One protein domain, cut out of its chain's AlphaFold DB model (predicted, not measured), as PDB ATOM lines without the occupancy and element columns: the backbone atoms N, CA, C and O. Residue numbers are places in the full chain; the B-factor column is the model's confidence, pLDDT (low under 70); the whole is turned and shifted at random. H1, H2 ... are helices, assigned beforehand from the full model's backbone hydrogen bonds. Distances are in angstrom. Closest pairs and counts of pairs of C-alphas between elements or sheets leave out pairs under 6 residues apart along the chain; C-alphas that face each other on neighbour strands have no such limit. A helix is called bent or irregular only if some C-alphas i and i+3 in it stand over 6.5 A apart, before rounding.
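AT A GLANCE: This is residues 16 to 32 and 41 to 98 of the 99 residues of an uncharacterized protein of Acidobacteria bacterium (UniProt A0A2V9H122). One long helix, H3, lies at one end of a loose, strung-out chain, and two short helices, H1 and H2, lie near each other at the other end, with the loop stretches of residues 16 to 32 and 64 to 75 between the two ends. Residues 84 to 98, of which 84 to 97 belong to H3, stick out from the rest. The printed part has 75 residues with three named helices, in the order H1, H2, H3, and no named strand; the class is all helix, though only 34 residues are in named elements, under half. The whole is loose, with a radius of gyration of the C-alphas of 15.6 A and spans of 43 by 31 by 21 A.

HOW THE PARTS SIT: Residues 16 to 32 hold no named element. After the cut, H1, residues 48 to 51, is close to but not clearly touching H2, residues 56 to 63; their closest C-alphas, those of Leu 51 and Val 59, are 6.2 A apart. H3, residues 76 to 97, touches no helix: H1 and H3 are apart, and so are H2 and H3. In H2 and H3 every O i to N i+4 pair is within hydrogen-bond range; H1 is too short for such a pair, and its one O i to N i+3 pair is within range.

IN THESE COORDINATES: The printed part begins at Asp 16, C-alpha (147.635, 93.066, 58.976). H1 runs from Val 48, C-alpha (161.266, 88.066, 69.619), to Leu 51, 5.0 A. H2 runs from Pro 56 to Ile 63, 10.5 A. H3 runs from Asp 76 to Asp 97, C-alpha (138.280, 66.835, 56.525), 30.0 A; it is neither bent nor irregular, but only just: C-alphas 94 and 97 are 6.2 A apart.

THE WHOLE: The two C-alphas farthest apart, those of Arg 58 and Asn 96, are 44.8 A apart. Residues 33 to 40 are not printed, and C-alphas 32 and 41 are 16.9 A apart across this cut. The link from H1 to H2 is tight, with 4 residues; that from H2 to H3 is long, with 12. The mean pLDDT of the printed part is 94.4, and no printed residue is under 70.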
ATOM      1  N   ASP A  16     146.454  92.596  58.257       94.44
ATOM      2  CA  ASP A  16     147.635  93.066  58.976       94.44
ATOM      3  C   ASP A  16     148.831  92.111  58.762       94.44
ATOM      4  O   ASP A  16     148.982  91.105  59.465       94.44
ATOM      5  N   PRO A  17     149.740  92.425  57.815       93.50
ATOM      6  CA  PRO A  17     150.855  91.549  57.435       93.50
ATOM      7  C   PRO A  17     151.783  91.151  58.590       93.50
ATOM      8  O   PRO A  17     152.426  90.096  58.556       93.50
ATOM      9  N   VAL A  18     151.855  91.980  59.634       93.19
ATOM     10  CA  VAL A  18     152.740  91.774  60.788       93.19
ATOM     11  C   VAL A  18     152.006  91.258  62.029       93.19
ATOM     12  O   VAL A  18     152.661  90.967  63.030       93.19
ATOM     13  N   ALA A  19     150.681  91.066  61.965       92.81
ATOM     14  CA  ALA A  19     149.932  90.451  63.058       92.81
ATOM     15  C   ALA A  19     150.469  89.045  63.363       92.81
ATOM     16  O   ALA A  19     150.810  88.268  62.457       92.81
ATOM     17  N   SER A  20     150.596  88.754  64.658       92.31
ATOM     18  CA  SER A  20     151.186  87.512  65.164       92.31
ATOM     19  C   SER A  20     150.616  87.101  66.525       92.31
ATOM     20  O   SER A  20     149.853  86.144  66.577       92.31
ATOM     21  N   HIS A  21     150.958  87.803  67.609       94.56
ATOM     22  CA  HIS A  21     150.542  87.464  68.977       94.56
ATOM     23  C   HIS A  21     149.786  88.614  69.644       94.56
ATOM     24  O   HIS A  21     150.203  89.765  69.498       94.56
ATOM     25  N   ALA A  22     148.698  88.279  70.356       93.69
ATOM     26  CA  ALA A  22     147.802  89.219  71.041       93.69
ATOM     27  C   ALA A  22     147.437  90.420  70.155       93.69
ATOM     28  O   ALA A  22     147.484  91.578  70.569       93.69
ATOM     29  N   SER A  23     147.169  90.130  68.881       94.25
ATOM     30  CA  SER A  23     146.967  91.163  67.873       94.25
ATOM     31  C   SER A  23     145.532  91.679  67.888       94.25
ATOM     32  O   SER A  23     144.610  90.948  68.250       94.25
ATOM     33  N   GLY A  24     145.305  92.875  67.348       93.81
ATOM     34  CA  GLY A  24     143.961  93.415  67.138       93.81
ATOM     35  C   GLY A  24     143.073  92.585  66.205       93.81
ATOM     36  O   GLY A  24     141.889  92.878  66.097       93.81
ATOM     37  N   MET A  25     143.581  91.508  65.588       95.50
ATOM     38  CA  MET A  25     142.752  90.501  64.906       95.50
ATOM     39  C   MET A  25     141.793  89.770  65.863       95.50
ATOM     40  O   MET A  25     140.845  89.129  65.417       95.50
ATOM     41  N   GLU A  26     142.005  89.897  67.173       93.62
ATOM     42  CA  GLU A  26     141.118  89.395  68.228       93.62
ATOM     43  C   GLU A  26     140.066  90.445  68.660       93.62
ATOM     44  O   GLU A  26     139.117  90.134  69.385       93.62
ATOM     45  N   ASN A  27     140.198  91.693  68.189       94.50
ATOM     46  CA  ASN A  27     139.362  92.837  68.560       94.50
ATOM     47  C   ASN A  27     138.114  92.981  67.658       94.50
ATOM     48  O   ASN A  27     137.924  93.956  66.917       94.50
ATOM     49  N   LEU A  28     137.279  91.944  67.695       95.94
ATOM     50  CA  LEU A  28     135.997  91.842  66.999       95.94
ATOM     51  C   LEU A  28     134.967  92.834  67.574       95.94
ATOM     52  O   LEU A  28     135.062  93.213  68.742       95.94
ATOM     53  N   PRO A  29     133.918  93.207  66.816       95.06
ATOM     54  CA  PRO A  29     132.909  94.162  67.290       95.06
ATOM     55  C   PRO A  29     132.273  93.796  68.644       95.06
ATOM     56  O   PRO A  29     131.913  94.678  69.416       95.06
ATOM     57  N   TRP A  30     132.169  92.500  68.957       95.12
ATOM     58  CA  TRP A  30     131.618  91.995  70.221       95.12
ATOM     59  C   TRP A  30     132.654  91.755  71.329       95.12
ATOM     60  O   TRP A  30     132.260  91.414  72.442       95.12
ATOM     61  N   THR A  31     133.956  91.902  71.060       93.56
ATOM     62  CA  THR A  31     135.016  91.834  72.087       93.56
ATOM     63  C   THR A  31     135.536  93.217  72.492       93.56
ATOM     64  O   THR A  31     136.300  93.327  73.451       93.56
ATOM     65  N   ARG A  32     135.084  94.284  71.818       92.88
ATOM     66  CA  ARG A  32     135.447  95.670  72.131       92.88
ATOM     67  C   ARG A  32     134.932  96.123  73.489       92.88
ATOM     68  O   ARG A  32     133.802  95.846  73.886       92.88
ATOM     69  N   LYS A  41     147.203 103.874  65.348       90.69
ATOM     70  CA  LYS A  41     148.635 103.686  65.188       90.69
ATOM     71  C   LYS A  41     148.987 102.247  65.519       90.69
ATOM     72  O   LYS A  41     148.607 101.720  66.559       90.69
ATOM     73  N   ARG A  42     149.778 101.651  64.633       91.75
ATOM     74  CA  ARG A  42     150.363 100.331  64.832       91.75
ATOM     75  C   ARG A  42     151.402 100.357  65.957       91.75
ATOM     76  O   ARG A  42     152.215 101.288  66.030       91.75
ATOM     77  N   LYS A  43     151.415  99.320  66.794       92.31
ATOM     78  CA  LYS A  43     152.481  99.091  67.773       92.31
ATOM     79  C   LYS A  43     153.792  98.706  67.077       92.31
ATOM     80  O   LYS A  43     153.798  97.973  66.093       92.31
ATOM     81  N   SER A  44     154.925  99.187  67.581       91.62
ATOM     82  CA  SER A  44     156.236  98.778  67.064       91.62
ATOM     83  C   SER A  44     156.450  97.270  67.213       91.62
ATOM     84  O   SER A  44     156.065  96.690  68.227       91.62
ATOM     85  N   THR A  45     157.119  96.663  66.233       92.56
ATOM     86  CA  THR A  45     157.494  95.246  66.264       92.56
ATOM     87  C   THR A  45     158.352  94.912  67.480       92.56
ATOM     88  O   THR A  45     159.340  95.595  67.759       92.56
ATOM     89  N   VAL A  46     157.994  93.833  68.168       94.12
ATOM     90  CA  VAL A  46     158.755  93.268  69.283       94.12
ATOM     91  C   VAL A  46     159.937  92.448  68.760       94.12
ATOM     92  O   VAL A  46     159.804  91.668  67.818       94.12
ATOM     93  N   ASP A  47     161.101  92.597  69.395       94.75
ATOM     94  CA  ASP A  47     162.264  91.745  69.136       94.75
ATOM     95  C   ASP A  47     162.090  90.393  69.845       94.75
ATOM     96  O   ASP A  47     162.406  90.237  71.027       94.75
ATOM     97  N   VAL A  48     161.557  89.414  69.108       93.19
ATOM     98  CA  VAL A  48     161.266  88.066  69.619       93.19
ATOM     99  C   VAL A  48     162.538  87.335  70.059       93.19
ATOM    100  O   VAL A  48     162.518  86.629  71.066       93.19
ATOM    101  N   ALA A  49     163.666  87.542  69.370       94.31
ATOM    102  CA  ALA A  49     164.932  86.919  69.752       94.31
ATOM    103  C   ALA A  49     165.394  87.423  71.125       94.31
ATOM    104  O   ALA A  49     165.840  86.640  71.967       94.31
ATOM    105  N   LYS A  50     165.204  88.719  71.393       94.88
ATOM    106  CA  LYS A  50     165.480  89.299  72.707       94.88
ATOM    107  C   LYS A  50     164.590  88.701  73.797       94.88
ATOM    108  O   LYS A  50     165.097  88.443  74.889       94.88
ATOM    109  N   LEU A  51     163.307  88.431  73.515       94.81
ATOM    110  CA  LEU A  51     162.378  87.833  74.491       94.81
ATOM    111  C   LEU A  51     162.889  86.504  75.050       94.81
ATOM    112  O   LEU A  51     162.768  86.264  76.246       94.81
ATOM    113  N   HIS A  52     163.507  85.668  74.211       94.38
ATOM    114  CA  HIS A  52     163.997  84.342  74.612       94.38
ATOM    115  C   HIS A  52     165.113  84.402  75.669       94.38
ATOM    116  O   HIS A  52     165.395  83.405  76.328       94.38
ATOM    117  N   SER A  53     165.750  85.564  75.833       96.50
ATOM    118  CA  SER A  53     166.802  85.801  76.828       96.50
ATOM    119  C   SER A  53     166.305  86.485  78.109       96.50
ATOM    120  O   SER A  53     167.086  86.718  79.032       96.50
ATOM    121  N   MET A  54     165.022  86.851  78.174       97.38
ATOM    122  CA  MET A  54     164.431  87.575  79.299       97.38
ATOM    123  C   MET A  54     163.728  86.626  80.274       97.38
ATOM    124  O   MET A  54     163.181  85.601  79.878       97.38
ATOM    125  N   SER A  55     163.680  87.003  81.555       97.94
ATOM    126  CA  SER A  55     162.758  86.367  82.501       97.94
ATOM    127  C   SER A  55     161.309  86.784  82.199       97.94
ATOM    128  O   SER A  55     161.101  87.845  81.597       97.94
ATOM    129  N   PRO A  56     160.292  86.016  82.630       96.88
ATOM    130  CA  PRO A  56     158.885  86.374  82.424       96.88
ATOM    131  C   PRO A  56     158.513  87.777  82.934       96.88
ATOM    132  O   PRO A  56     157.728  88.481  82.299       96.88
ATOM    133  N   GLU A  57     159.109  88.215  84.046       97.94
ATOM    134  CA  GLU A  57     158.898  89.549  84.621       97.94
ATOM    135  C   GLU A  57     159.400  90.634  83.665       97.94
ATOM    136  O   GLU A  57     158.675  91.578  83.354       97.94
ATOM    137  N   ARG A  58     160.606  90.449  83.113       97.62
ATOM    138  CA  ARG A  58     161.189  91.370  82.127       97.62
ATOM    139  C   ARG A  58     160.430  91.366  80.806       97.62
ATOM    140  O   ARG A  58     160.281  92.422  80.198       97.62
ATOM    141  N   VAL A  59     159.929  90.208  80.369       96.69
ATOM    142  CA  VAL A  59     159.065  90.120  79.185       96.69
ATOM    143  C   VAL A  59     157.819  90.974  79.396       96.69
ATOM    144  O   VAL A  59     157.529  91.814  78.548       96.69
ATOM    145  N   ARG A  60     157.133  90.830  80.538       95.75
ATOM    146  CA  ARG A  60     155.943  91.626  80.879       95.75
ATOM    147  C   ARG A  60     156.232  93.126  80.860       95.75
ATOM    148  O   ARG A  60     155.452  93.881  80.287       95.75
ATOM    149  N   GLU A  61     157.345  93.560  81.446       95.94
ATOM    150  CA  GLU A  61     157.755  94.971  81.433       95.94
ATOM    151  C   GLU A  61     158.039  95.485  80.015       95.94
ATOM    152  O   GLU A  61     157.649  96.601  79.668       95.94
ATOM    153  N   TYR A  62     158.688  94.667  79.184       95.25
ATOM    154  CA  TYR A  62     159.089  95.043  77.833       95.25
ATOM    155  C   TYR A  62     157.913  95.097  76.847       95.25
ATOM    156  O   TYR A  62     157.765  96.087  76.129       95.25
ATOM    157  N   ILE A  63     157.061  94.065  76.812       94.50
ATOM    158  CA  ILE A  63     155.944  93.987  75.854       94.50
ATOM    159  C   ILE A  63     154.693  94.713  76.350       94.50
ATOM    160  O   ILE A  63     153.876  95.132  75.533       94.50
ATOM    161  N   ARG A  64     154.558  94.905  77.668       93.19
ATOM    162  CA  ARG A  64     153.422  95.545  78.348       93.19
ATOM    163  C   ARG A  64     152.100  94.799  78.143       93.19
ATOM    164  O   ARG A  64     151.771  93.926  78.934       93.19
ATOM    165  N   ASP A  65     151.349  95.150  77.108       92.12
ATOM    166  CA  ASP A  65     150.008  94.619  76.820       92.12
ATOM    167  C   ASP A  65     150.015  93.258  76.104       92.12
ATOM    168  O   ASP A  65     148.964  92.647  75.950       92.12
ATOM    169  N   GLY A  66     151.187  92.772  75.690       93.81
ATOM    170  CA  GLY A  66     151.336  91.483  75.020       93.81
ATOM    171  C   GLY A  66     151.321  91.534  73.492       93.81
ATOM    172  O   GLY A  66     151.798  90.580  72.888       93.81
ATOM    173  N   ASP A  67     150.868  92.622  72.856       94.38
ATOM    174  CA  ASP A  67     150.820  92.724  71.384       94.38
ATOM    175  C   ASP A  67     152.239  92.776  70.796       94.38
ATOM    176  O   ASP A  67     153.115  93.483  71.303       94.38
ATOM    177  N   PHE A  68     152.497  92.032  69.724       95.19
ATOM    178  CA  PHE A  68     153.814  91.988  69.095       95.19
ATOM    179  C   PHE A  68     154.044  93.018  67.986       95.19
ATOM    180  O   PHE A  68     155.212  93.315  67.743       95.19
ATOM    181  N   ALA A  69     153.018  93.548  67.306       91.31
ATOM    182  CA  ALA A  69     153.214  94.531  66.221       91.31
ATOM    183  C   ALA A  69     151.925  95.084  65.573       91.31
ATOM    184  O   ALA A  69     152.014  95.664  64.488       91.31
ATOM    185  N   SER A  70     150.729  94.837  66.107       91.19
ATOM    186  CA  SER A  70     149.498  95.025  65.328       91.19
ATOM    187  C   SER A  70     148.874  96.418  65.456       91.19
ATOM    188  O   SER A  70     149.280  97.256  66.269       91.19
ATOM    189  N   TYR A  71     147.891  96.702  64.601       94.44
ATOM    190  CA  TYR A  71     146.887  97.713  64.932       94.44
ATOM    191  C   TYR A  71     145.941  97.147  65.989       94.44
ATOM    192  O   TYR A  71     145.371  96.082  65.777       94.44
ATOM    193  N   TYR A  72     145.716  97.888  67.076       92.75
ATOM    194  CA  TYR A  72     144.786  97.468  68.130       92.75
ATOM    195  C   TYR A  72     143.341  97.342  67.641       92.75
ATOM    196  O   TYR A  72     142.599  96.502  68.139       92.75
ATOM    197  N   GLU A  73     142.934  98.169  66.676       93.94
ATOM    198  CA  GLU A  73     141.590  98.154  66.109       93.94
ATOM    199  C   GLU A  73     141.642  98.265  64.585       93.94
ATOM    200  O   GLU A  73     142.434  99.025  64.016       93.94
ATOM    201  N   ARG A  74     140.776  97.489  63.932       94.94
ATOM    202  CA  ARG A  74     140.517  97.513  62.493       94.94
ATOM    203  C   ARG A  74     139.029  97.770  62.244       94.94
ATOM    204  O   ARG A  74     138.217  97.459  63.120       94.94
ATOM    205  N   PRO A  75     138.642  98.300  61.072       95.50
ATOM    206  CA  PRO A  75     137.238  98.470  60.719       95.50
ATOM    207  C   PRO A  75     136.425  97.178  60.874       95.50
ATOM    208  O   PRO A  75     136.912  96.084  60.578       95.50
ATOM    209  N   ASP A  76     135.164  97.310  61.284       96.62
ATOM    210  CA  ASP A  76     134.261  96.173  61.512       96.62
ATOM    211  C   ASP A  76     134.129  95.281  60.282       96.62
ATOM    212  O   ASP A  76     134.058  94.064  60.409       96.62
ATOM    213  N   GLU A  77     134.134  95.869  59.086       98.12
ATOM    214  CA  GLU A  77     134.045  95.126  57.833       98.12
ATOM    215  C   GLU A  77     135.192  94.118  57.673       98.12
ATOM    216  O   GLU A  77     134.944  92.948  57.368       98.12
ATOM    217  N   GLU A  78     136.430  94.539  57.950       97.62
ATOM    218  CA  GLU A  78     137.610  93.674  57.886       97.62
ATOM    219  C   GLU A  78     137.531  92.567  58.944       97.62
ATOM    220  O   GLU A  78     137.723  91.387  58.644       97.62
ATOM    221  N   MET A  79     137.162  92.935  60.172       97.75
ATOM    222  CA  MET A  79     137.044  91.998  61.290       97.75
ATOM    223  C   MET A  79     135.937  90.958  61.062       97.75
ATOM    224  O   MET A  79     136.119  89.768  61.329       97.75
ATOM    225  N   LEU A  80     134.800  91.369  60.502       98.25
ATOM    226  CA  LEU A  80     133.698  90.475  60.143       98.25
ATOM    227  C   LEU A  80     134.038  89.584  58.939       98.25
ATOM    228  O   LEU A  80     133.507  88.475  58.843       98.25
ATOM    229  N   ALA A  81     134.878  90.042  58.006       98.31
ATOM    230  CA  ALA A  81     135.376  89.221  56.900       98.31
ATOM    231  C   ALA A  81     136.361  88.147  57.393       98.31
ATOM    232  O   ALA A  81     136.283  86.990  56.968       98.31
ATOM    233  N   LEU A  82     137.238  88.507  58.335       97.75
ATOM    234  CA  LEU A  82     138.135  87.573  59.010       97.75
ATOM    235  C   LEU A  82     137.355  86.492  59.768       97.75
ATOM    236  O   LEU A  82     137.596  85.301  59.563       97.75
ATOM    237  N   TRP A  83     136.371  86.898  60.577       97.75
ATOM    238  CA  TRP A  83     135.503  85.975  61.312       97.75
ATOM    239  C   TRP A  83     134.781  84.990  60.390       97.75
ATOM    240  O   TRP A  83     134.817  83.783  60.627       97.75
ATOM    241  N   ARG A  84     134.158  85.489  59.314       98.31
ATOM    242  CA  ARG A  84     133.470  84.644  58.326       98.31
ATOM    243  C   ARG A  84     134.413  83.618  57.706       98.31
ATOM    244  O   ARG A  84     134.076  82.440  57.671       98.31
ATOM    245  N   THR A  85     135.614  84.050  57.319       97.94
ATOM    246  CA  THR A  85     136.641  83.168  56.747       97.94
ATOM    247  C   THR A  85     137.010  82.043  57.718       97.94
ATOM    248  O   THR A  85     137.015  80.873  57.335       97.94
ATOM    249  N   GLY A  86     137.274  82.381  58.985       96.06
ATOM    250  CA  GLY A  86     137.596  81.397  60.021       96.06
ATOM    251  C   GLY A  86     136.447  80.427  60.291       96.06
ATOM    252  O   GLY A  86     136.666  79.221  60.381       96.06
ATOM    253  N   LEU A  87     135.211  80.929  60.364       96.94
ATOM    254  CA  LEU A  87     134.016  80.113  60.579       96.94
ATOM    255  C   LEU A  87     133.787  79.116  59.436       96.94
ATOM    256  O   LEU A  87     133.539  77.938  59.692       96.94
ATOM    257  N   GLU A  88     133.854  79.580  58.189       96.75
ATOM    258  CA  GLU A  88     133.668  78.748  56.996       96.75
ATOM    259  C   GLU A  88     134.742  77.664  56.897       96.75
ATOM    260  O   GLU A  88     134.421  76.494  56.685       96.75
ATOM    261  N   GLU A  89     136.008  78.030  57.109       95.19
ATOM    262  CA  GLU A  89     137.118  77.080  57.080       95.19
ATOM    263  C   GLU A  89     137.014  76.050  58.212       95.19
ATOM    264  O   GLU A  89     137.120  74.852  57.953       95.19
ATOM    265  N   THR A  90     136.716  76.488  59.441       94.56
ATOM    266  CA  THR A  90     136.517  75.587  60.589       94.56
ATOM    267  C   THR A  90     135.391  74.591  60.320       94.56
ATOM    268  O   THR A  90     135.548  73.394  60.556       94.56
ATOM    269  N   ARG A  91     134.250  75.066  59.805       95.38
ATOM    270  CA  ARG A  91     133.110  74.203  59.471       95.38
ATOM    271  C   ARG A  91     133.469  73.187  58.397       95.38
ATOM    272  O   ARG A  91     133.093  72.030  58.542       95.38
ATOM    273  N   ASN A  92     134.193  73.596  57.353       93.19
ATOM    274  CA  ASN A  92     134.635  72.669  56.315       93.19
ATOM    275  C   ASN A  92     135.524  71.566  56.891       93.19
ATOM    276  O   ASN A  92     135.284  70.398  56.609       93.19
ATOM    277  N   ILE A  93     136.492  71.938  57.737       92.06
ATOM    278  CA  ILE A  93     137.381  70.975  58.390       92.06
ATOM    279  C   ILE A  93     136.564  69.966  59.201       92.06
ATOM    280  O   ILE A  93     136.716  68.769  59.004       92.06
ATOM    281  N   ILE A  94     135.667  70.439  60.073       92.31
ATOM    282  CA  ILE A  94     134.853  69.567  60.936       92.31
ATOM    283  C   ILE A  94     133.955  68.630  60.116       92.31
ATOM    284  O   ILE A  94     133.788  67.472  60.481       92.31
ATOM    285  N   MET A  95     133.349  69.128  59.035       93.19
ATOM    286  CA  MET A  95     132.352  68.373  58.269       93.19
ATOM    287  C   MET A  95     132.958  67.415  57.242       93.19
ATOM    288  O   MET A  95     132.368  66.370  56.985       93.19
ATOM    289  N   ASN A  96     134.084  67.785  56.625       89.94
ATOM    290  CA  ASN A  96     134.592  67.115  55.425       89.94
ATOM    291  C   ASN A  96     136.011  66.553  55.584       89.94
ATOM    292  O   ASN A  96     136.329  65.560  54.937       89.94
ATOM    293  N   ASP A  97     136.846  67.161  56.433       83.75
ATOM    294  CA  ASP A  97     138.280  66.835  56.525       83.75
ATOM    295  C   ASP A  97     138.678  66.252  57.896       83.75
ATOM    296  O   ASP A  97     139.860  66.012  58.152       83.75
ATOM    297  N   TRP A  98     137.708  66.038  58.793       78.62
ATOM    298  CA  TRP A  98     137.930  65.460  60.116       78.62
ATOM    299  C   TRP A  98     138.063  63.937  60.000       78.62
ATOM    300  O   TRP A  98     137.077  63.243  59.748       78.62
TER     301      TRP A  98